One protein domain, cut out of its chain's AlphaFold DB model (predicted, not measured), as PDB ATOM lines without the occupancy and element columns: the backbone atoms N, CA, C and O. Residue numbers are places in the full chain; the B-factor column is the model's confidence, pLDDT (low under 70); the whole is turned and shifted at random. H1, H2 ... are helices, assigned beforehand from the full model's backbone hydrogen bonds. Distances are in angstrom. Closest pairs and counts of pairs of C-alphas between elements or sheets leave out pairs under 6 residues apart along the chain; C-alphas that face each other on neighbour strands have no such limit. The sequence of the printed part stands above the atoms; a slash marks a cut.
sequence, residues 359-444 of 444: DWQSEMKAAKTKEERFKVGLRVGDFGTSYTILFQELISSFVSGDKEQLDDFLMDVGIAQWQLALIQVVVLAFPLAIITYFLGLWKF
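This is residues 359 to 444 of the 444 residues of the protein "Hypothetical protein" of Symbiodinium sp. KB8 (UniProt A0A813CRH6). One long helix, H5, runs out as an arm from a loose body of four shorter helices, H1 to H4, in which the chain folds back at each step. H2, H3 and H4 pack on one another with their centres in a triangle, and H1 packs on H2 at the end of the rod away from the free end of H5, where residues 434 to 440 stick out. The printed part has 86 residues with five named helices in the order H1, H2, H3, H4, H5 and no named strand, and its class is all helix. The whole is loose, with a radius of gyration of the C-alphas of 15.2 A, and spans 52 by 24 by 23 A.

The longest helix, H5, holds residues 417 to 438 and is 31.3 A long, from C-alpha 417 at (-45.686, -42.594, 12.674) to C-alpha 438 at (-27.582, -17.297, 9.319). Before it comes H4, residues 403 to 413, 15.8 A long. H3, residues 383 to 400, measures 25.3 A. H2, residues 370 to 380, measures 15.2 A. H1, residues 360 to 366, measures 9.4 A and begins with C-alpha 360 at (-26.384, -54.782, -3.738).

H5 only just touches H4, with 3 pairs of C-alphas within 8 A, and with its residues 417 to 420 alone. The closest C-alphas are those of Leu 410 and Leu 420, 7.1 A apart, and the two helices run opposite ways at a steep tilt of 50 degrees. H5 and H3 are near each other, with 5 pairs of C-alphas within 10 A, while H5 is apart from H1 and H2. H4 and H3 form a helical hairpin at a shallow tilt of 26 degrees; H3 touches H4 with residues 393 to 397 alone, closest at the C-alphas of Ser 397 and Lys 403, 5.8 A. H3 and H2 form another, at a shallow tilt of 28 degrees; H3 touches H2 with residues 383 to 390 alone, closest at the C-alphas of Phe 374 and Ser 386, 4.9 A. H2 also touches H4, the same way at a steep tilt of 45 degrees, the C-alphas of Glu 371 and Val 413 being closest at 6.1 A. H1 and H2 form a third hairpin at a shallow tilt of 15 degrees, with the C-alphas of Met 364 and Arg 373 closest at 5.6 A. H1 is apart from H3 and H4. In H1, H2, H3 and H4 every O i to N i+4 pair is within hydrogen-bond range, and in H5 17 of 18 are.

The two C-alphas farthest apart are those of Asp 359 and Phe 444, 52.8 A. Residues 434 to 440, of which 434 to 438 belong to H5, stand free. The four links between the helices are tight, and the printed part has no cut. The mean pLDDT of the printed part is 88.4, and residue 444, the chain's last, is under 70.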
ATOM      1  N   ASP A 359     -25.003 -58.842  -4.603       86.94
ATOM      2  CA  ASP A 359     -24.518 -57.678  -5.339       86.94
ATOM      3  C   ASP A 359     -25.557 -56.566  -5.204       86.94
ATOM      4  O   ASP A 359     -26.485 -56.419  -5.998       86.94
ATOM      5  N   TRP A 360     -25.426 -55.789  -4.139       86.44
ATOM      6  CA  TRP A 360     -26.384 -54.782  -3.738       86.44
ATOM      7  C   TRP A 360     -26.499 -53.682  -4.788       86.44
ATOM      8  O   TRP A 360     -27.528 -53.012  -4.876       86.44
ATOM      9  N   GLN A 361     -25.471 -53.501  -5.624       89.12
ATOM     10  CA  GLN A 361     -25.546 -52.591  -6.759       89.12
ATOM     11  C   GLN A 361     -26.504 -53.124  -7.819       89.12
ATOM     12  O   GLN A 361     -27.212 -52.332  -8.445       89.12
ATOM     13  N   SER A 362     -26.544 -54.442  -8.023       90.50
ATOM     14  CA  SER A 362     -27.539 -55.080  -8.884       90.50
ATOM     15  C   SER A 362     -28.945 -54.942  -8.297       90.50
ATOM     16  O   SER A 362     -29.846 -54.536  -9.029       90.50
ATOM     17  N   GLU A 363     -29.125 -55.130  -6.983       90.50
ATOM     18  CA  GLU A 363     -30.424 -54.945  -6.314       90.50
ATOM     19  C   GLU A 363     -30.902 -53.484  -6.385       90.50
ATOM     20  O   GLU A 363     -32.055 -53.216  -6.719       90.50
ATOM     21  N   MET A 364     -30.004 -52.518  -6.175       88.00
ATOM     22  CA  MET A 364     -30.302 -51.084  -6.297       88.00
ATOM     23  C   MET A 364     -30.634 -50.667  -7.734       88.00
ATOM     24  O   MET A 364     -31.468 -49.785  -7.950       88.00
ATOM     25  N   LYS A 365     -29.990 -51.287  -8.732       92.06
ATOM     26  CA  LYS A 365     -30.312 -51.072 -10.152       92.06
ATOM     27  C   LYS A 365     -31.616 -51.762 -10.553       92.06
ATOM     28  O   LYS A 365     -32.319 -51.241 -11.419       92.06
ATOM     29  N   ALA A 366     -31.928 -52.905  -9.945       94.50
ATOM     30  CA  ALA A 366     -33.154 -53.657 -10.183       94.50
ATOM     31  C   ALA A 366     -34.380 -52.967  -9.574       94.50
ATOM     32  O   ALA A 366     -35.453 -53.010 -10.176       94.50
ATOM     33  N   ALA A 367     -34.211 -52.284  -8.438       94.69
ATOM     34  CA  ALA A 367     -35.236 -51.453  -7.822       94.69
ATOM     35  C   ALA A 367     -35.650 -50.317  -8.776       94.69
ATOM     36  O   ALA A 367     -34.872 -49.403  -9.098       94.69
ATOM     37  N   LYS A 368     -36.888 -50.391  -9.273       94.56
ATOM     38  CA  LYS A 368     -37.408 -49.438 -10.269       94.56
ATOM     39  C   LYS A 368     -38.029 -48.227  -9.598       94.56
ATOM     40  O   LYS A 368     -37.947 -47.129 -10.152       94.56
ATOM     41  N   THR A 369     -38.628 -48.422  -8.429       95.50
ATOM     42  CA  THR A 369     -39.288 -47.349  -7.689       95.50
ATOM     43  C   THR A 369     -38.333 -46.694  -6.691       95.50
ATOM     44  O   THR A 369     -37.287 -47.248  -6.331       95.50
ATOM     45  N   LYS A 370     -38.651 -45.468  -6.268       93.44
ATOM     46  CA  LYS A 370     -37.829 -44.745  -5.285       93.44
ATOM     47  C   LYS A 370     -37.928 -45.403  -3.912       93.44
ATOM     48  O   LYS A 370     -36.933 -45.474  -3.197       93.44
ATOM     49  N   GLU A 371     -39.102 -45.930  -3.589       93.94
ATOM     50  CA  GLU A 371     -39.425 -46.623  -2.346       93.94
ATOM     51  C   GLU A 371     -38.630 -47.928  -2.242       93.94
ATOM     52  O   GLU A 371     -38.033 -48.214  -1.204       93.94
ATOM     53  N   GLU A 372     -38.547 -48.698  -3.333       94.25
ATOM     54  CA  GLU A 372     -37.729 -49.913  -3.399       94.25
ATOM     55  C   GLU A 372     -36.246 -49.585  -3.226       94.25
ATOM     56  O   GLU A 372     -35.571 -50.218  -2.416       94.25
ATOM     57  N   ARG A 373     -35.738 -48.556  -3.916       94.06
ATOM     58  CA  ARG A 373     -34.338 -48.119  -3.771       94.06
ATOM     59  C   ARG A 373     -34.030 -47.646  -2.360       94.06
ATOM     60  O   ARG A 373     -32.946 -47.909  -1.850       94.06
ATOM     61  N   PHE A 374     -34.977 -46.971  -1.719       94.31
ATOM     62  CA  PHE A 374     -34.838 -46.551  -0.335       94.31
ATOM     63  C   PHE A 374     -34.796 -47.759   0.615       94.31
ATOM     64  O   PHE A 374     -33.917 -47.834   1.473       94.31
ATOM     65  N   LYS A 375     -35.685 -48.746   0.436       93.12
ATOM     66  CA  LYS A 375     -35.700 -49.979   1.245       93.12
ATOM     67  C   LYS A 375     -34.433 -50.817   1.056       93.12
ATOM     68  O   LYS A 375     -33.859 -51.273   2.043       93.12
ATOM     69  N   VAL A 376     -33.976 -50.991  -0.186       93.88
ATOM     70  CA  VAL A 376     -32.723 -51.701  -0.492       93.88
ATOM     71  C   VAL A 376     -31.533 -50.940   0.095       93.88
ATOM     72  O   VAL A 376     -30.710 -51.542   0.779       93.88
ATOM     73  N   GLY A 377     -31.487 -49.613  -0.062       92.75
ATOM     74  CA  GLY A 377     -30.446 -48.770   0.526       92.75
ATOM     75  C   GLY A 377     -30.356 -48.905   2.049       92.75
ATOM     76  O   GLY A 377     -29.261 -49.083   2.583       92.75
ATOM     77  N   LEU A 378     -31.495 -48.921   2.751       90.00
ATOM     78  CA  LEU A 378     -31.530 -49.167   4.197       90.00
ATOM     79  C   LEU A 378     -31.056 -50.575   4.571       90.00
ATOM     80  O   LEU A 378     -30.321 -50.722   5.546       90.00
ATOM     81  N   ARG A 379     -31.453 -51.604   3.810       89.81
ATOM     82  CA  ARG A 379     -31.079 -53.004   4.078       89.81
ATOM     83  C   ARG A 379     -29.582 -53.248   3.895       89.81
ATOM     84  O   ARG A 379     -28.982 -53.985   4.669       89.81
ATOM     85  N   VAL A 380     -28.995 -52.619   2.882       90.75
ATOM     86  CA  VAL A 380     -27.577 -52.747   2.512       90.75
ATOM     87  C   VAL A 380     -26.684 -51.840   3.376       90.75
ATOM     88  O   VAL A 380     -25.470 -52.017   3.428       90.75
ATOM     89  N   GLY A 381     -27.269 -50.868   4.084       89.44
ATOM     90  CA  GLY A 381     -26.519 -49.858   4.832       89.44
ATOM     91  C   GLY A 381     -25.942 -48.747   3.947       89.44
ATOM     92  O   GLY A 381     -25.077 -47.991   4.394       89.44
ATOM     93  N   ASP A 382     -26.430 -48.601   2.710       90.44
ATOM     94  CA  ASP A 382     -26.147 -47.438   1.868       90.44
ATOM     95  C   ASP A 382     -27.042 -46.261   2.282       90.44
ATOM     96  O   ASP A 382     -28.037 -45.878   1.645       90.44
ATOM     97  N   PHE A 383     -26.665 -45.675   3.415       85.94
ATOM     98  CA  PHE A 383     -27.321 -44.497   3.956       85.94
ATOM     99  C   PHE A 383     -27.226 -43.305   3.001       85.94
ATOM    100  O   PHE A 383     -28.132 -42.479   2.988       85.94
ATOM    101  N   GLY A 384     -26.178 -43.215   2.173       89.62
ATOM    102  CA  GLY A 384     -26.000 -42.102   1.241       89.62
ATOM    103  C   GLY A 384     -27.143 -42.023   0.236       89.62
ATOM    104  O   GLY A 384     -27.797 -40.981   0.117       89.62
ATOM    105  N   THR A 385     -27.441 -43.136  -0.434       89.25
ATOM    106  CA  THR A 385     -28.548 -43.181  -1.398       89.25
ATOM    107  C   THR A 385     -29.901 -43.012  -0.710       89.25
ATOM    108  O   THR A 385     -30.730 -42.224  -1.171       89.25
ATOM    109  N   SER A 386     -30.096 -43.661   0.440       90.12
ATOM    110  CA  SER A 386     -31.340 -43.567   1.219       90.12
ATOM    111  C   SER A 386     -31.633 -42.124   1.658       90.12
ATOM    112  O   SER A 386     -32.719 -41.601   1.410       90.12
ATOM    113  N   TYR A 387     -30.645 -41.427   2.231       87.81
ATOM    114  CA  TYR A 387     -30.792 -40.025   2.630       87.81
ATOM    115  C   TYR A 387     -31.002 -39.096   1.440       87.81
ATOM    116  O   TYR A 387     -31.768 -38.146   1.556       87.81
ATOM    117  N   THR A 388     -30.361 -39.361   0.298       90.31
ATOM    118  CA  THR A 388     -30.540 -38.525  -0.897       90.31
ATOM    119  C   THR A 388     -31.971 -38.619  -1.425       90.31
ATOM    120  O   THR A 388     -32.559 -37.592  -1.753       90.31
ATOM    121  N   ILE A 389     -32.557 -39.823  -1.443       93.50
ATOM    122  CA  ILE A 389     -33.960 -40.029  -1.836       93.50
ATOM    123  C   ILE A 389     -34.898 -39.325  -0.850       93.50
ATOM    124  O   ILE A 389     -35.747 -38.542  -1.270       93.50
ATOM    125  N   LEU A 390     -34.703 -39.531   0.457       90.25
ATOM    126  CA  LEU A 390     -35.539 -38.912   1.490       90.25
ATOM    127  C   LEU A 390     -35.445 -37.380   1.469       90.25
ATOM    128  O   LEU A 390     -36.449 -36.692   1.613       90.25
ATOM    129  N   PHE A 391     -34.251 -36.836   1.238       88.56
ATOM    130  CA  PHE A 391     -34.043 -35.398   1.099       88.56
ATOM    131  C   PHE A 391     -34.687 -34.839  -0.173       88.56
ATOM    132  O   PHE A 391     -35.254 -33.749  -0.144       88.56
ATOM    133  N   GLN A 392     -34.634 -35.579  -1.285       91.75
ATOM    134  CA  GLN A 392     -35.270 -35.171  -2.533       91.75
ATOM    135  C   GLN A 392     -36.799 -35.141  -2.407       91.75
ATOM    136  O   GLN A 392     -37.409 -34.165  -2.846       91.75
ATOM    137  N   GLU A 393     -37.405 -36.151  -1.774       92.62
ATOM    138  CA  GLU A 393     -38.847 -36.153  -1.493       92.62
ATOM    139  C   GLU A 393     -39.238 -35.059  -0.499       92.62
ATOM    140  O   GLU A 393     -40.241 -34.380  -0.694       92.62
ATOM    141  N   LEU A 394     -38.407 -34.795   0.513       88.62
ATOM    142  CA  LEU A 394     -38.643 -33.703   1.457       88.62
ATOM    143  C   LEU A 394     -38.568 -32.316   0.799       88.62
ATOM    144  O   LEU A 394     -39.375 -31.440   1.101       88.62
ATOM    145  N   ILE A 395     -37.622 -32.087  -0.114       88.25
ATOM    146  CA  ILE A 395     -37.591 -30.834  -0.881       88.25
ATOM    147  C   ILE A 395     -38.796 -30.760  -1.818       88.25
ATOM    148  O   ILE A 395     -39.393 -29.693  -1.944       88.25
ATOM    149  N   SER A 396     -39.157 -31.865  -2.473       90.25
ATOM    150  CA  SER A 396     -40.298 -31.904  -3.389       90.25
ATOM    151  C   SER A 396     -41.608 -31.572  -2.673       90.25
ATOM    152  O   SER A 396     -42.359 -30.721  -3.153       90.25
ATOM    153  N   SER A 397     -41.851 -32.165  -1.502       89.19
ATOM    154  CA  SER A 397     -43.024 -31.872  -0.667       89.19
ATOM    155  C   SER A 397     -43.002 -30.441  -0.130       89.19
ATOM    156  O   SER A 397     -44.020 -29.752  -0.134       89.19
ATOM    157  N   PHE A 398     -41.829 -29.924   0.247       87.50
ATOM    158  CA  PHE A 398     -41.705 -28.538   0.702       87.50
ATOM    159  C   PHE A 398     -41.983 -27.520  -0.415       87.50
ATOM    160  O   PHE A 398     -42.661 -26.520  -0.185       87.50
ATOM    161  N   VAL A 399     -41.471 -27.761  -1.625       92.00
ATOM    162  CA  VAL A 399     -41.658 -26.868  -2.781       92.00
ATOM    163  C   VAL A 399     -43.092 -26.924  -3.304       92.00
ATOM    164  O   VAL A 399     -43.631 -25.890  -3.700       92.00
ATOM    165  N   SER A 400     -43.714 -28.102  -3.305       92.06
ATOM    166  CA  SER A 400     -45.122 -28.266  -3.689       92.06
ATOM    167  C   SER A 400     -46.095 -27.786  -2.606       92.06
ATOM    168  O   SER A 400     -47.236 -27.457  -2.921       92.06
ATOM    169  N   GLY A 401     -45.648 -27.708  -1.347       91.75
ATOM    170  CA  GLY A 401     -46.519 -27.482  -0.195       91.75
ATOM    171  C   GLY A 401     -47.406 -28.689   0.128       91.75
ATOM    172  O   GLY A 401     -48.322 -28.562   0.940       91.75
ATOM    173  N   ASP A 402     -47.149 -29.837  -0.501       92.50
ATOM    174  CA  ASP A 402     -47.919 -31.060  -0.336       92.50
ATOM    175  C   ASP A 402     -47.291 -31.931   0.756       92.50
ATOM    176  O   ASP A 402     -46.345 -32.692   0.534       92.50
ATOM    177  N   LYS A 403     -47.799 -31.776   1.979       86.44
ATOM    178  CA  LYS A 403     -47.362 -32.583   3.122       86.44
ATOM    179  C   LYS A 403     -47.789 -34.049   2.972       86.44
ATOM    180  O   LYS A 403     -47.058 -34.925   3.434       86.44
ATOM    181  N   GLU A 404     -48.935 -34.302   2.340       91.75
ATOM    182  CA  GLU A 404     -49.501 -35.647   2.200       91.75
ATOM    183  C   GLU A 404     -48.571 -36.520   1.358       91.75
ATOM    184  O   GLU A 404     -48.279 -37.641   1.754       91.75
ATOM    185  N   GLN A 405     -47.948 -35.953   0.318       89.69
ATOM    186  CA  GLN A 405     -46.943 -36.654  -0.487       89.69
ATOM    187  C   GLN A 405     -45.775 -37.227   0.346       89.69
ATOM    188  O   GLN A 405     -45.309 -38.340   0.094       89.69
ATOM    189  N   LEU A 406     -45.269 -36.469   1.327       89.38
ATOM    190  CA  LEU A 406     -44.165 -36.927   2.177       89.38
ATOM    191  C   LEU A 406     -44.635 -37.959   3.205       89.38
ATOM    192  O   LEU A 406     -43.909 -38.916   3.479       89.38
ATOM    193  N   ASP A 407     -45.816 -37.750   3.787       88.44
ATOM    194  CA  ASP A 407     -46.396 -38.684   4.751       88.44
ATOM    195  C   ASP A 407     -46.716 -40.031   4.065       88.44
ATOM    196  O   ASP A 407     -46.344 -41.073   4.608       88.44
ATOM    197  N   ASP A 408     -47.270 -40.022   2.847       92.69
ATOM    198  CA  ASP A 408     -47.542 -41.215   2.031       92.69
ATOM    199  C   ASP A 408     -46.253 -41.975   1.692       92.69
ATOM    200  O   ASP A 408     -46.160 -43.180   1.936       92.69
ATOM    201  N   PHE A 409     -45.206 -41.273   1.239       92.44
ATOM    202  CA  PHE A 409     -43.904 -41.894   0.970       92.44
ATOM    203  C   PHE A 409     -43.324 -42.575   2.220       92.44
ATOM    204  O   PHE A 409     -42.826 -43.701   2.164       92.44
ATOM    205  N   LEU A 410     -43.381 -41.908   3.376       90.12
ATOM    206  CA  LEU A 410     -42.830 -42.448   4.620       90.12
ATOM    207  C   LEU A 410     -43.667 -43.619   5.168       90.12
ATOM    208  O   LEU A 410     -43.094 -44.554   5.743       90.12
ATOM    209  N   MET A 411     -44.983 -43.608   4.946       89.56
ATOM    210  CA  MET A 411     -45.874 -44.732   5.247       89.56
ATOM    211  C   MET A 411     -45.598 -45.938   4.342       89.56
ATOM    212  O   MET A 411     -45.475 -47.054   4.850       89.56
ATOM    213  N   ASP A 412     -45.398 -45.732   3.038       92.75
ATOM    214  CA  ASP A 412     -45.073 -46.797   2.076       92.75
ATOM    215  C   ASP A 412     -43.727 -47.468   2.374       92.75
ATOM    216  O   ASP A 412     -43.522 -48.675   2.165       92.75
ATOM    217  N   VAL A 413     -42.791 -46.696   2.921       89.69
ATOM    218  CA  VAL A 413     -41.509 -47.203   3.410       89.69
ATOM    219  C   VAL A 413     -41.673 -48.059   4.680       89.69
ATOM    220  O   VAL A 413     -40.823 -48.911   4.948       89.69
ATOM    221  N   GLY A 414     -42.784 -47.924   5.407       91.56
ATOM    222  CA  GLY A 414     -43.071 -48.661   6.640       91.56
ATOM    223  C   GLY A 414     -42.460 -48.022   7.888       91.56
ATOM    224  O   GLY A 414     -42.243 -48.708   8.890       91.56
ATOM    225  N   ILE A 415     -42.147 -46.725   7.839       87.12
ATOM    226  CA  ILE A 415     -41.635 -45.990   8.997       87.12
ATOM    227  C   ILE A 415     -42.805 -45.720   9.942       87.12
ATOM    228  O   ILE A 415     -43.835 -45.179   9.547       87.12
ATOM    229  N   ALA A 416     -42.655 -46.092  11.214       84.25
ATOM    230  CA  ALA A 416     -43.709 -45.869  12.196       84.25
ATOM    231  C   ALA A 416     -43.979 -44.365  12.374       84.25
ATOM    232  O   ALA A 416     -43.053 -43.554  12.392       84.25
ATOM    233  N   GLN A 417     -45.239 -43.993  12.603       79.81
ATOM    234  CA  GLN A 417     -45.686 -42.594  12.674       79.81
ATOM    235  C   GLN A 417     -44.908 -41.736  13.699       79.81
ATOM    236  O   GLN A 417     -44.675 -40.549  13.482       79.81
ATOM    237  N   TRP A 418     -44.430 -42.338  14.796       82.94
ATOM    238  CA  TRP A 418     -43.597 -41.645  15.788       82.94
ATOM    239  C   TRP A 418     -42.166 -41.377  15.293       82.94
ATOM    240  O   TRP A 418     -41.597 -40.330  15.600       82.94
ATOM    241  N   GLN A 419     -41.582 -42.291  14.507       84.50
ATOM    242  CA  GLN A 419     -40.278 -42.085  13.864       84.50
ATOM    243  C   GLN A 419     -40.393 -41.001  12.800       84.50
ATOM    244  O   GLN A 419     -39.514 -40.158  12.681       84.50
ATOM    245  N   LEU A 420     -41.518 -40.994  12.091       78.56
ATOM    246  CA  LEU A 420     -41.949 -39.960  11.160       78.56
ATOM    247  C   LEU A 420     -41.961 -38.578  11.826       78.56
ATOM    248  O   LEU A 420     -41.309 -37.661  11.336       78.56
ATOM    249  N   ALA A 421     -42.599 -38.447  12.994       80.00
ATOM    250  CA  ALA A 421     -42.594 -37.203  13.765       80.00
ATOM    251  C   ALA A 421     -41.173 -36.781  14.175       80.00
ATOM    252  O   ALA A 421     -40.825 -35.604  14.103       80.00
ATOM    253  N   LEU A 422     -40.322 -37.735  14.560       84.06
ATOM    254  CA  LEU A 422     -38.945 -37.461  14.974       84.06
ATOM    255  C   LEU A 422     -38.068 -37.030  13.787       84.06
ATOM    256  O   LEU A 422     -37.317 -36.063  13.895       84.06
ATOM    257  N   ILE A 423     -38.217 -37.688  12.634       80.56
ATOM    258  CA  ILE A 423     -37.572 -37.308  11.373       80.56
ATOM    259  C   ILE A 423     -38.069 -35.932  10.935       80.56
ATOM    260  O   ILE A 423     -37.249 -35.090  10.593       80.56
ATOM    261  N   GLN A 424     -39.370 -35.651  11.007       78.12
ATOM    262  CA  GLN A 424     -39.911 -34.327  10.696       78.12
ATOM    263  C   GLN A 424     -39.331 -33.258  11.623       78.12
ATOM    264  O   GLN A 424     -38.907 -32.214  11.139       78.12
ATOM    265  N   VAL A 425     -39.228 -33.515  12.929       83.31
ATOM    266  CA  VAL A 425     -38.593 -32.574  13.862       83.31
ATOM    267  C   VAL A 425     -37.132 -32.358  13.490       83.31
ATOM    268  O   VAL A 425     -36.720 -31.214  13.357       83.31
ATOM    269  N   VAL A 426     -36.343 -33.409  13.269       83.25
ATOM    270  CA  VAL A 426     -34.916 -33.259  12.948       83.25
ATOM    271  C   VAL A 426     -34.723 -32.573  11.596       83.25
ATOM    272  O   VAL A 426     -33.935 -31.636  11.486       83.25
ATOM    273  N   VAL A 427     -35.459 -32.998  10.572       80.94
ATOM    274  CA  VAL A 427     -35.280 -32.521   9.200       80.94
ATOM    275  C   VAL A 427     -35.919 -31.152   8.971       80.94
ATOM    276  O   VAL A 427     -35.424 -30.416   8.129       80.94
ATOM    277  N   LEU A 428     -36.947 -30.748   9.724       80.69
ATOM    278  CA  LEU A 428     -37.478 -29.379   9.662       80.69
ATOM    279  C   LEU A 428     -36.734 -28.440  10.612       80.69
ATOM    280  O   LEU A 428     -36.393 -27.321  10.223       80.69
ATOM    281  N   ALA A 429     -36.446 -28.873  11.843       81.75
ATOM    282  CA  ALA A 429     -35.789 -28.016  12.826       81.75
ATOM    283  C   ALA A 429     -34.333 -27.740  12.459       81.75
ATOM    284  O   ALA A 429     -33.864 -26.642  12.733       81.75
ATOM    285  N   PHE A 430     -33.614 -28.671  11.821       85.50
ATOM    286  CA  PHE A 430     -32.202 -28.458  11.497       85.50
ATOM    287  C   PHE A 430     -31.983 -27.382  10.412       85.50
ATOM    288  O   PHE A 430     -31.228 -26.443  10.668       85.50
ATOM    289  N   PRO A 431     -32.667 -27.396   9.250       81.69
ATOM    290  CA  PRO A 431     -32.595 -26.305   8.282       81.69
ATOM    291  C   PRO A 431     -33.158 -25.002   8.838       81.69
ATOM    292  O   PRO A 431     -32.569 -23.953   8.596       81.69
ATOM    293  N   LEU A 432     -34.249 -25.046   9.617       83.38
ATOM    294  CA  LEU A 432     -34.771 -23.846  10.277       83.38
ATOM    295  C   LEU A 432     -33.750 -23.261  11.253       83.38
ATOM    296  O   LEU A 432     -33.547 -22.055  11.230       83.38
ATOM    297  N   ALA A 433     -33.068 -24.090  12.046       85.31
ATOM    298  CA  ALA A 433     -32.003 -23.665  12.951       85.31
ATOM    299  C   ALA A 433     -30.808 -23.077  12.189       85.31
ATOM    300  O   ALA A 433     -30.244 -22.068  12.607       85.31
ATOM    301  N   ILE A 434     -30.441 -23.660  11.046       87.50
ATOM    302  CA  ILE A 434     -29.396 -23.116  10.173       87.50
ATOM    303  C   ILE A 434     -29.821 -21.755   9.608       87.50
ATOM    304  O   ILE A 434     -29.050 -20.799   9.658       87.50
ATOM    305  N   ILE A 435     -31.049 -21.636   9.100       89.38
ATOM    306  CA  ILE A 435     -31.574 -20.388   8.537       89.38
ATOM    307  C   ILE A 435     -31.672 -19.311   9.622       89.38
ATOM    308  O   ILE A 435     -31.225 -18.186   9.399       89.38
ATOM    309  N   THR A 436     -32.198 -19.626  10.808       89.88
ATOM    310  CA  THR A 436     -32.283 -18.668  11.924       89.88
ATOM    311  C   THR A 436     -30.903 -18.260  12.427       89.88
ATOM    312  O   THR A 436     -30.699 -17.083  12.742       89.88
ATOM    313  N   TYR A 437     -29.936 -19.182  12.428       92.81
ATOM    314  CA  TYR A 437     -28.537 -18.885  12.717       92.81
ATOM    315  C   TYR A 437     -27.937 -17.911  11.687       92.81
ATOM    316  O   TYR A 437     -27.399 -16.873  12.073       92.81
ATOM    317  N   PHE A 438     -28.094 -18.175  10.383       92.56
ATOM    318  CA  PHE A 438     -27.582 -17.297   9.319       92.56
ATOM    319  C   PHE A 438     -28.271 -15.930   9.268       92.56
ATOM    320  O   PHE A 438     -27.625 -14.930   8.955       92.56
ATOM    321  N   LEU A 439     -29.559 -15.859   9.607       92.44
ATOM    322  CA  LEU A 439     -30.297 -14.597   9.706       92.44
ATOM    323  C   LEU A 439     -29.958 -13.799  10.977       92.44
ATOM    324  O   LEU A 439     -30.473 -12.698  11.157       92.44
ATOM    325  N   GLY A 440     -29.112 -14.332  11.868       92.06
ATOM    326  CA  GLY A 440     -28.761 -13.682  13.132       92.06
ATOM    327  C   GLY A 440     -29.928 -13.588  14.120       92.06
ATOM    328  O   GLY A 440     -29.834 -12.859  15.108       92.06
ATOM    329  N   LEU A 441     -31.013 -14.334  13.879       87.62
ATOM    330  CA  LEU A 441     -32.219 -14.338  14.711       87.62
ATOM    331  C   LEU A 441     -31.998 -15.017  16.067       87.62
ATOM    332  O   LEU A 441     -32.808 -14.830  16.960       87.62
ATOM    333  N   TRP A 442     -30.888 -15.738  16.256       84.62
ATOM    334  CA  TRP A 442     -30.523 -16.326  17.552       84.62
ATOM    335  C   TRP A 442     -30.222 -15.263  18.628       84.62
ATOM    336  O   TRP A 442     -30.278 -15.545  19.818       84.62
ATOM    337  N   LYS A 443     -29.877 -14.027  18.243       77.38
ATOM    338  CA  LYS A 443     -29.540 -12.964  19.209       77.38
ATOM    339  C   LYS A 443     -30.751 -12.288  19.868       77.38
ATOM    340  O   LYS A 443     -30.537 -11.424  20.717       77.38
ATOM    341  N   PHE A 444     -31.969 -12.645  19.472       63.03
ATOM    342  CA  PHE A 444     -33.221 -12.154  20.051       63.03
ATOM    343  C   PHE A 444     -33.887 -13.260  20.859       63.03
ATOM    344  O   PHE A 444     -34.493 -12.912  21.896       63.03
TER     345      PHE A 444